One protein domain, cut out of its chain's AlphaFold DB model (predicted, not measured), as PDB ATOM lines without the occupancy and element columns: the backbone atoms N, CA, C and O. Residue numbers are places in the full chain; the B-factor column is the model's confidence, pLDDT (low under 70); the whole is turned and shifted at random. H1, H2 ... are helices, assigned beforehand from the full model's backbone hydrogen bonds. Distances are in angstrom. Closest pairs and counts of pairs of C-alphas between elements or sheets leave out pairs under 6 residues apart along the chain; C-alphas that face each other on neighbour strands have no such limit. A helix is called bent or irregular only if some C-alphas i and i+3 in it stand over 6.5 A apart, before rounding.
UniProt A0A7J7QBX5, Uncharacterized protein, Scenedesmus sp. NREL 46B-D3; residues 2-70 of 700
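AT A GLANCE: This is residues 2 to 70 of the 700 residues of an uncharacterized protein of Scenedesmus sp. NREL 46B-D3 (UniProt A0A7J7QBX5). Two long helices, H4 and H2, run side by side in opposite ways with few contacts; short H1 folds back on the beginning of H2. The long link of residues 28 to 41 loops out past the far end of H2 and returns to the short H3, near both long helices, while residues 65 to 70 of H4 stick out. The printed part has 69 residues, with four named helices in the order H1, H2, H3, H4 and no named strand: all helix. It is compact, with a radius of gyration of the C-alphas of 12.2 A, yet elongated, spanning 39 by 24 by 16 A.

IN THESE COORDINATES: Find C-alpha 50 at (142.939, 151.662, 134.978); from there H4, residues 50 to 70, runs 30.0 A to C-alpha 70 at (117.873, 135.199, 133.675). H2, residues 10 to 27, covers 25.1 A, with a kink of 33 degrees near residue 17; it is neither bent nor irregular, but only just: C-alphas 16 and 19 are 6.4 A apart. H1 is residues 2 to 8, starting at (127.495, 147.127, 145.356), and H3 is residues 42 to 45.

HOW THE PARTS SIT: Look at H4 residues 56 to 63 and H2 residues 16 to 20: here alone the two helices only just touch, with 3 pairs of C-alphas within 8 A. Their closest C-alphas, of Ile 20 and Val 56, are 6.9 A apart, at a shallow tilt of 24 degrees, opposite ways. H1 and H2 form a helical hairpin; H1 touches residues 12 to 17 of H2 alone, the closest C-alphas being those of Glu 6 and Tyr 13, 5.2 A, at a shallow tilt of 21 degrees. H3 is close but not clearly touching to H2, with the closest C-alphas, of Val 24 and Leu 45, at 7.3 A. H1 is apart from H3 and H4. In H4 every O i to N i+4 pair is within hydrogen-bond range, against 2 of 3 in H1 and 12 of 14 in H2; H3 is too short for such a pair.

THE WHOLE: The C-alphas of Asp 31 and Arg 70, the two farthest apart, lie 39.9 A from each other. The printed part has no cut; the link from H2 to H3 is long. Confidence is under 70 at residues 2, 4 to 5, 7 to 12 and 65 to 70.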
ATOM      1  N   LEU A   2     127.161 148.088 144.300       63.97
ATOM      2  CA  LEU A   2     127.495 147.127 145.356       63.97
ATOM      3  C   LEU A   2     126.881 147.509 146.716       63.97
ATOM      4  O   LEU A   2     126.219 146.677 147.313       63.97
ATOM      5  N   GLU A   3     126.921 148.787 147.110       71.06
ATOM      6  CA  GLU A   3     126.227 149.283 148.320       71.06
ATOM      7  C   GLU A   3     124.692 149.118 148.299       71.06
ATOM      8  O   GLU A   3     124.053 149.008 149.343       71.06
ATOM      9  N   ALA A   4     124.068 149.134 147.115       67.81
ATOM     10  CA  ALA A   4     122.629 148.889 146.986       67.81
ATOM     11  C   ALA A   4     122.329 147.384 147.093       67.81
ATOM     12  O   ALA A   4     121.390 146.989 147.777       67.81
ATOM     13  N   LEU A   5     123.184 146.548 146.492       63.97
ATOM     14  CA  LEU A   5     123.134 145.087 146.605       63.97
ATOM     15  C   LEU A   5     123.389 144.597 148.035       63.97
ATOM     16  O   LEU A   5     122.769 143.624 148.444       63.97
ATOM     17  N   GLU A   6     124.251 145.268 148.798       70.81
ATOM     18  CA  GLU A   6     124.506 144.966 150.211       70.81
ATOM     19  C   GLU A   6     123.246 145.146 151.066       70.81
ATOM     20  O   GLU A   6     122.920 144.290 151.885       70.81
ATOM     21  N   LYS A   7     122.494 146.229 150.826       65.62
ATOM     22  CA  LYS A   7     121.256 146.540 151.558       65.62
ATOM     23  C   LYS A   7     120.075 145.663 151.148       65.62
ATOM     24  O   LYS A   7     119.214 145.387 151.979       65.62
ATOM     25  N   GLU A   8     120.007 145.260 149.881       58.59
ATOM     26  CA  GLU A   8     118.868 144.507 149.342       58.59
ATOM     27  C   GLU A   8     119.074 142.984 149.403       58.59
ATOM     28  O   GLU A   8     118.129 142.248 149.693       58.59
ATOM     29  N   HIS A   9     120.293 142.489 149.155       66.81
ATOM     30  CA  HIS A   9     120.586 141.063 148.990       66.81
ATOM     31  C   HIS A   9     122.025 140.680 149.408       66.81
ATOM     32  O   HIS A   9     122.875 140.395 148.562       66.81
ATOM     33  N   GLU A  10     122.268 140.555 150.718       67.00
ATOM     34  CA  GLU A  10     123.576 140.234 151.332       67.00
ATOM     35  C   GLU A  10     124.306 139.031 150.693       67.00
ATOM     36  O   GLU A  10     125.515 139.069 150.473       67.00
ATOM     37  N   HIS A  11     123.594 137.968 150.305       60.34
ATOM     38  CA  HIS A  11     124.212 136.802 149.657       60.34
ATOM     39  C   HIS A  11     124.645 137.045 148.201       60.34
ATOM     40  O   HIS A  11     125.677 136.526 147.774       60.34
ATOM     41  N   LEU A  12     123.881 137.831 147.432       65.88
ATOM     42  CA  LEU A  12     124.268 138.234 146.073       65.88
ATOM     43  C   LEU A  12     125.424 139.228 146.124       65.88
ATOM     44  O   LEU A  12     126.350 139.121 145.323       65.88
ATOM     45  N   TYR A  13     125.392 140.130 147.107       75.94
ATOM     46  CA  TYR A  13     126.507 141.006 147.427       75.94
ATOM     47  C   TYR A  13     127.775 140.187 147.679       75.94
ATOM     48  O   TYR A  13     128.720 140.321 146.914       75.94
ATOM     49  N   GLN A  14     127.768 139.236 148.616       76.75
ATOM     50  CA  GLN A  14     128.935 138.392 148.918       76.75
ATOM     51  C   GLN A  14     129.409 137.532 147.727       76.75
ATOM     52  O   GLN A  14     130.611 137.355 147.526       76.75
ATOM     53  N   SER A  15     128.492 137.022 146.894       77.00
ATOM     54  CA  SER A  15     128.843 136.246 145.691       77.00
ATOM     55  C   SER A  15     129.504 137.088 144.595       77.00
ATOM     56  O   SER A  15     130.306 136.551 143.830       77.00
ATOM     57  N   LEU A  16     129.146 138.368 144.485       80.19
ATOM     58  CA  LEU A  16     129.766 139.306 143.547       80.19
ATOM     59  C   LEU A  16     131.040 139.921 144.132       80.19
ATOM     60  O   LEU A  16     131.990 140.169 143.398       80.19
ATOM     61  N   LEU A  17     131.075 140.122 145.450       85.69
ATOM     62  CA  LEU A  17     132.184 140.743 146.162       85.69
ATOM     63  C   LEU A  17     133.401 139.822 146.230       85.69
ATOM     64  O   LEU A  17     134.511 140.280 146.002       85.69
ATOM     65  N   ARG A  18     133.214 138.520 146.487       85.81
ATOM     66  CA  ARG A  18     134.322 137.582 146.735       85.81
ATOM     67  C   ARG A  18     135.308 137.420 145.564       85.81
ATOM     68  O   ARG A  18     136.512 137.381 145.816       85.81
ATOM     69  N   PRO A  19     134.872 137.336 144.294       88.56
ATOM     70  CA  PRO A  19     135.801 137.337 143.162       88.56
ATOM     71  C   PRO A  19     136.557 138.663 143.028       88.56
ATOM     72  O   PRO A  19     137.734 138.659 142.685       88.56
ATOM     73  N   ILE A  20     135.908 139.785 143.356       90.88
ATOM     74  CA  ILE A  20     136.515 141.119 143.291       90.88
ATOM     75  C   ILE A  20     137.525 141.310 144.421       90.88
ATOM     76  O   ILE A  20     138.631 141.760 144.156       90.88
ATOM     77  N   THR A  21     137.201 140.920 145.657       92.75
ATOM     78  CA  THR A  21     138.147 140.976 146.782       92.75
ATOM     79  C   THR A  21     139.348 140.087 146.527       92.75
ATOM     80  O   THR A  21     140.471 140.524 146.735       92.75
ATOM     81  N   THR A  22     139.132 138.878 146.000       93.75
ATOM     82  CA  THR A  22     140.229 137.972 145.627       93.75
ATOM     83  C   THR A  22     141.121 138.613 144.568       93.75
ATOM     84  O   THR A  22     142.332 138.654 144.746       93.75
ATOM     85  N   PHE A  23     140.534 139.202 143.523       93.69
ATOM     86  CA  PHE A  23     141.284 139.886 142.470       93.69
ATOM     87  C   PHE A  23     142.066 141.102 142.993       93.69
ATOM     88  O   PHE A  23     143.247 141.258 142.693       93.69
ATOM     89  N   VAL A  24     141.459 141.937 143.840       93.94
ATOM     90  CA  VAL A  24     142.138 143.077 144.481       93.94
ATOM     91  C   VAL A  24     143.279 142.598 145.385       93.94
ATOM     92  O   VAL A  24     144.365 143.176 145.364       93.94
ATOM     93  N   CYS A  25     143.080 141.503 146.125       94.50
ATOM     94  CA  CYS A  25     144.121 140.861 146.927       94.50
ATOM     95  C   CYS A  25     145.207 140.155 146.088       94.50
ATOM     96  O   CYS A  25     146.277 139.849 146.606       94.50
ATOM     97  N   GLU A  26     144.982 139.860 144.815       94.94
ATOM     98  CA  GLU A  26     146.034 139.331 143.938       94.94
ATOM     99  C   GLU A  26     146.848 140.460 143.299       94.94
ATOM    100  O   GLU A  26     148.061 140.334 143.131       94.94
ATOM    101  N   MET A  27     146.192 141.579 142.985       94.75
ATOM    102  CA  MET A  27     146.794 142.687 142.245       94.75
ATOM    103  C   MET A  27     147.501 143.716 143.133       94.75
ATOM    104  O   MET A  27     148.467 144.336 142.687       94.75
ATOM    105  N   LEU A  28     147.056 143.896 144.379       94.56
ATOM    106  CA  LEU A  28     147.694 144.799 145.335       94.56
ATOM    107  C   LEU A  28     148.461 144.013 146.405       94.56
ATOM    108  O   LEU A  28     147.882 143.116 147.028       94.56
ATOM    109  N   PRO A  29     149.734 144.354 146.674       93.06
ATOM    110  CA  PRO A  29     150.473 143.740 147.765       93.06
ATOM    111  C   PRO A  29     149.873 144.111 149.132       93.06
ATOM    112  O   PRO A  29     149.183 145.121 149.278       93.06
ATOM    113  N   GLU A  30     150.096 143.250 150.132       93.69
ATOM    114  CA  GLU A  30     149.456 143.330 151.458       93.69
ATOM    115  C   GLU A  30     149.702 144.650 152.199       93.69
ATOM    116  O   GLU A  30     148.872 145.058 153.000       93.69
ATOM    117  N   ASP A  31     150.811 145.332 151.920       95.12
ATOM    118  CA  ASP A  31     151.168 146.625 152.505       95.12
ATOM    119  C   ASP A  31     150.488 147.823 151.820       95.12
ATOM    120  O   ASP A  31     150.484 148.924 152.370       95.12
ATOM    121  N   MET A  32     149.903 147.621 150.636       92.38
ATOM    122  CA  MET A  32     149.247 148.669 149.848       92.38
ATOM    123  C   MET A  32     147.716 148.587 149.861       92.38
ATOM    124  O   MET A  32     147.060 149.531 149.404       92.38
ATOM    125  N   ARG A  33     147.144 147.497 150.385       94.50
ATOM    126  CA  ARG A  33     145.696 147.251 150.423       94.50
ATOM    127  C   ARG A  33     145.142 147.247 151.845       94.50
ATOM    128  O   ARG A  33     145.779 146.746 152.765       94.50
ATOM    129  N   GLU A  34     143.922 147.734 151.993       95.50
ATOM    130  CA  GLU A  34     143.098 147.571 153.199       95.50
ATOM    131  C   GLU A  34     142.077 146.429 153.036       95.50
ATOM    132  O   GLU A  34     141.589 145.859 154.009       95.50
ATOM    133  N   THR A  35     141.815 146.035 151.790       94.56
ATOM    134  CA  THR A  35     140.939 144.949 151.365       94.56
ATOM    135  C   THR A  35     141.416 143.628 151.942       94.56
ATOM    136  O   THR A  35     142.548 143.180 151.719       94.56
ATOM    137  N   SER A  36     140.503 142.982 152.661       91.88
ATOM    138  CA  SER A  36     140.693 141.671 153.261       91.88
ATOM    139  C   SER A  36     139.943 140.601 152.464       91.88
ATOM    140  O   SER A  36     139.094 140.889 151.622       91.88
ATOM    141  N   ALA A  37     140.204 139.328 152.770       86.06
ATOM    142  CA  ALA A  37     139.487 138.211 152.146       86.06
ATOM    143  C   ALA A  37     137.960 138.253 152.385       86.06
ATOM    144  O   ALA A  37     137.207 137.597 151.664       86.06
ATOM    145  N   SER A  38     137.512 138.999 153.399       82.56
ATOM    146  CA  SER A  38     136.113 139.119 153.815       82.56
ATOM    147  C   SER A  38     135.461 140.462 153.479       82.56
ATOM    148  O   SER A  38     134.236 140.530 153.481       82.56
ATOM    149  N   GLU A  39     136.239 141.512 153.205       89.38
ATOM    150  CA  GLU A  39     135.727 142.882 153.079       89.38
ATOM    151  C   GLU A  39     136.493 143.662 152.005       89.38
ATOM    152  O   GLU A  39     137.723 143.732 152.039       89.38
ATOM    153  N   LEU A  40     135.751 144.230 151.047       91.12
ATOM    154  CA  LEU A  40     136.286 145.057 149.965       91.12
ATOM    155  C   LEU A  40     136.346 146.521 150.400       91.12
ATOM    156  O   LEU A  40     135.302 147.135 150.612       91.12
ATOM    157  N   HIS A  41     137.544 147.100 150.445       93.31
ATOM    158  CA  HIS A  41     137.711 148.534 150.662       93.31
ATOM    159  C   HIS A  41     137.728 149.250 149.308       93.31
ATOM    160  O   HIS A  41     138.621 149.036 148.491       93.31
ATOM    161  N   TYR A  42     136.736 150.107 149.045       89.50
ATOM    162  CA  TYR A  42     136.592 150.788 147.747       89.50
ATOM    163  C   TYR A  42     137.796 151.673 147.386       89.50
ATOM    164  O   TYR A  42     138.108 151.817 146.207       89.50
ATOM    165  N   GLU A  43     138.509 152.195 148.385       94.31
ATOM    166  CA  GLU A  43     139.735 152.986 148.212       94.31
ATOM    167  C   GLU A  43     140.865 152.182 147.549       94.31
ATOM    168  O   GLU A  43     141.727 152.747 146.880       94.31
ATOM    169  N   ASP A  44     140.847 150.851 147.658       94.75
ATOM    170  CA  ASP A  44     141.820 149.996 146.979       94.75
ATOM    171  C   ASP A  44     141.511 149.799 145.498       94.75
ATOM    172  O   ASP A  44     142.423 149.561 144.710       94.75
ATOM    173  N   LEU A  45     140.252 149.958 145.079       92.44
ATOM    174  CA  LEU A  45     139.917 149.950 143.654       92.44
ATOM    175  C   LEU A  45     140.525 151.164 142.938       92.44
ATOM    176  O   LEU A  45     140.854 151.063 141.761       92.44
ATOM    177  N   GLU A  46     140.735 152.284 143.639       93.88
ATOM    178  CA  GLU A  46     141.414 153.470 143.091       93.88
ATOM    179  C   GLU A  46     142.930 153.276 142.946       93.88
ATOM    180  O   GLU A  46     143.573 153.959 142.146       93.88
ATOM    181  N   LYS A  47     143.507 152.332 143.700       95.00
ATOM    182  CA  LYS A  47     144.936 151.985 143.650       95.00
ATOM    183  C   LYS A  47     145.264 151.011 142.515       95.00
ATOM    184  O   LYS A  47     146.440 150.822 142.204       95.00
ATOM    185  N   LEU A  48     144.254 150.385 141.908       94.62
ATOM    186  CA  LEU A  48     144.440 149.480 140.778       94.62
ATOM    187  C   LEU A  48     144.776 150.241 139.484       94.62
ATOM    188  O   LEU A  48     144.294 151.355 139.266       94.62
ATOM    189  N   PRO A  49     145.553 149.631 138.570       95.50
ATOM    190  CA  PRO A  49     145.720 150.156 137.223       95.50
ATOM    191  C   PRO A  49     144.364 150.349 136.515       95.50
ATOM    192  O   PRO A  49     143.468 149.517 136.679       95.50
ATOM    193  N   PRO A  50     144.205 151.386 135.668       92.44
ATOM    194  CA  PRO A  50     142.939 151.662 134.978       92.44
ATOM    195  C   PRO A  50     142.389 150.475 134.172       92.44
ATOM    196  O   PRO A  50     141.173 150.279 134.099       92.44
ATOM    197  N   ASP A  51     143.276 149.659 133.600       91.88
ATOM    198  CA  ASP A  51     142.911 148.464 132.834       91.88
ATOM    199  C   ASP A  51     142.256 147.393 133.723       91.88
ATOM    200  O   ASP A  51     141.297 146.735 133.316       91.88
ATOM    201  N   ASP A  52     142.716 147.250 134.965       92.00
ATOM    202  CA  ASP A  52     142.193 146.268 135.915       92.00
ATOM    203  C   ASP A  52     140.889 146.742 136.562       92.00
ATOM    204  O   ASP A  52     139.968 145.946 136.750       92.00
ATOM    205  N   VAL A  53     140.744 148.051 136.794       91.69
ATOM    206  CA  VAL A  53     139.453 148.654 137.177       91.69
ATOM    207  C   VAL A  53     138.410 148.431 136.079       91.69
ATOM    208  O   VAL A  53     137.264 148.080 136.366       91.69
ATOM    209  N   THR A  54     138.815 148.573 134.813       88.19
ATOM    210  CA  THR A  54     137.942 148.326 133.658       88.19
ATOM    211  C   THR A  54     137.503 146.861 133.601       88.19
ATOM    212  O   THR A  54     136.314 146.599 133.443       88.19
ATOM    213  N   ARG A  55     138.407 145.902 133.848       85.75
ATOM    214  CA  ARG A  55     138.062 144.468 133.933       85.75
ATOM    215  C   ARG A  55     137.068 144.154 135.048       85.75
ATOM    216  O   ARG A  55     136.132 143.386 134.831       85.75
ATOM    217  N   VAL A  56     137.241 144.749 136.230       85.50
ATOM    218  CA  VAL A  56     136.299 144.580 137.350       85.50
ATOM    219  C   VAL A  56     134.925 145.153 136.990       85.50
ATOM    220  O   VAL A  56     133.903 144.522 137.266       85.50
ATOM    221  N   ALA A  57     134.882 146.313 136.327       85.50
ATOM    222  CA  ALA A  57     133.641 146.935 135.872       85.50
ATOM    223  C   ALA A  57     132.934 146.118 134.775       85.50
ATOM    224  O   ALA A  57     131.716 145.930 134.841       85.50
ATOM    225  N   GLU A  58     133.675 145.594 133.797       85.25
ATOM    226  CA  GLU A  58     133.155 144.710 132.746       85.25
ATOM    227  C   GLU A  58     132.593 143.416 133.339       85.25
ATOM    228  O   GLU A  58     131.463 143.040 133.030       85.25
ATOM    229  N   TRP A  59     133.325 142.786 134.262       86.44
ATOM    230  CA  TRP A  59     132.874 141.577 134.953       86.44
ATOM    231  C   TRP A  59     131.601 141.825 135.770       86.44
ATOM    232  O   TRP A  59     130.642 141.058 135.679       86.44
ATOM    233  N   LEU A  60     131.550 142.921 136.534       80.38
ATOM    234  CA  LEU A  60     130.358 143.312 137.291       80.38
ATOM    235  C   LEU A  60     129.156 143.552 136.375       80.38
ATOM    236  O   LEU A  60     128.052 143.107 136.685       80.38
ATOM    237  N   THR A  61     129.376 144.221 135.244       78.75
ATOM    238  CA  THR A  61     128.330 144.493 134.253       78.75
ATOM    239  C   THR A  61     127.826 143.193 133.627       78.75
ATOM    240  O   THR A  61     126.620 142.969 133.604       78.75
ATOM    241  N   GLU A  62     128.720 142.275 133.241       81.75
ATOM    242  CA  GLU A  62     128.363 140.948 132.723       81.75
ATOM    243  C   GLU A  62     127.529 140.148 133.734       81.75
ATOM    244  O   GLU A  62     126.528 139.532 133.367       81.75
ATOM    245  N   LYS A  63     127.894 140.160 135.024       79.62
ATOM    246  CA  LYS A  63     127.129 139.437 136.052       79.62
ATOM    247  C   LYS A  63     125.770 140.062 136.317       79.62
ATOM    248  O   LYS A  63     124.799 139.326 136.487       79.62
ATOM    249  N   VAL A  64     125.665 141.386 136.301       70.94
ATOM    250  CA  VAL A  64     124.378 142.080 136.425       70.94
ATOM    251  C   VAL A  64     123.498 141.821 135.204       70.94
ATOM    252  O   VAL A  64     122.314 141.527 135.365       70.94
ATOM    253  N   ASP A  65     124.065 141.821 133.999       69.50
ATOM    254  CA  ASP A  65     123.350 141.486 132.768       69.50
ATOM    255  C   ASP A  65     122.930 140.012 132.735       69.50
ATOM    256  O   ASP A  65     121.815 139.698 132.317       69.50
ATOM    257  N   ALA A  66     123.752 139.095 133.249       68.06
ATOM    258  CA  ALA A  66     123.402 137.683 133.411       68.06
ATOM    259  C   ALA A  66     122.263 137.482 134.429       68.06
ATOM    260  O   ALA A  66     121.351 136.685 134.199       68.06
ATOM    261  N   LEU A  67     122.271 138.226 135.540       60.84
ATOM    262  CA  LEU A  67     121.189 138.208 136.529       60.84
ATOM    263  C   LEU A  67     119.899 138.826 135.957       60.84
ATOM    264  O   LEU A  67     118.813 138.279 136.147       60.84
ATOM    265  N   SER A  68     120.017 139.914 135.196       56.56
ATOM    266  CA  SER A  68     118.904 140.625 134.552       56.56
ATOM    267  C   SER A  68     118.283 139.834 133.391       56.56
ATOM    268  O   SER A  68     117.058 139.798 133.239       56.56
ATOM    269  N   SER A  69     119.102 139.135 132.598       49.59
ATOM    270  CA  SER A  69     118.662 138.285 131.481       49.59
ATOM    271  C   SER A  69     118.014 136.984 131.955       49.59
ATOM    272  O   SER A  69     116.962 136.616 131.430       49.59
ATOM    273  N   ARG A  70     118.529 136.352 133.022       53.16
ATOM    274  CA  ARG A  70     117.873 135.199 133.675       53.16
ATOM    275  C   ARG A  70     116.514 135.540 134.288       53.16
ATOM    276  O   ARG A  70     115.655 134.670 134.386       53.16
TER     277      ARG A  70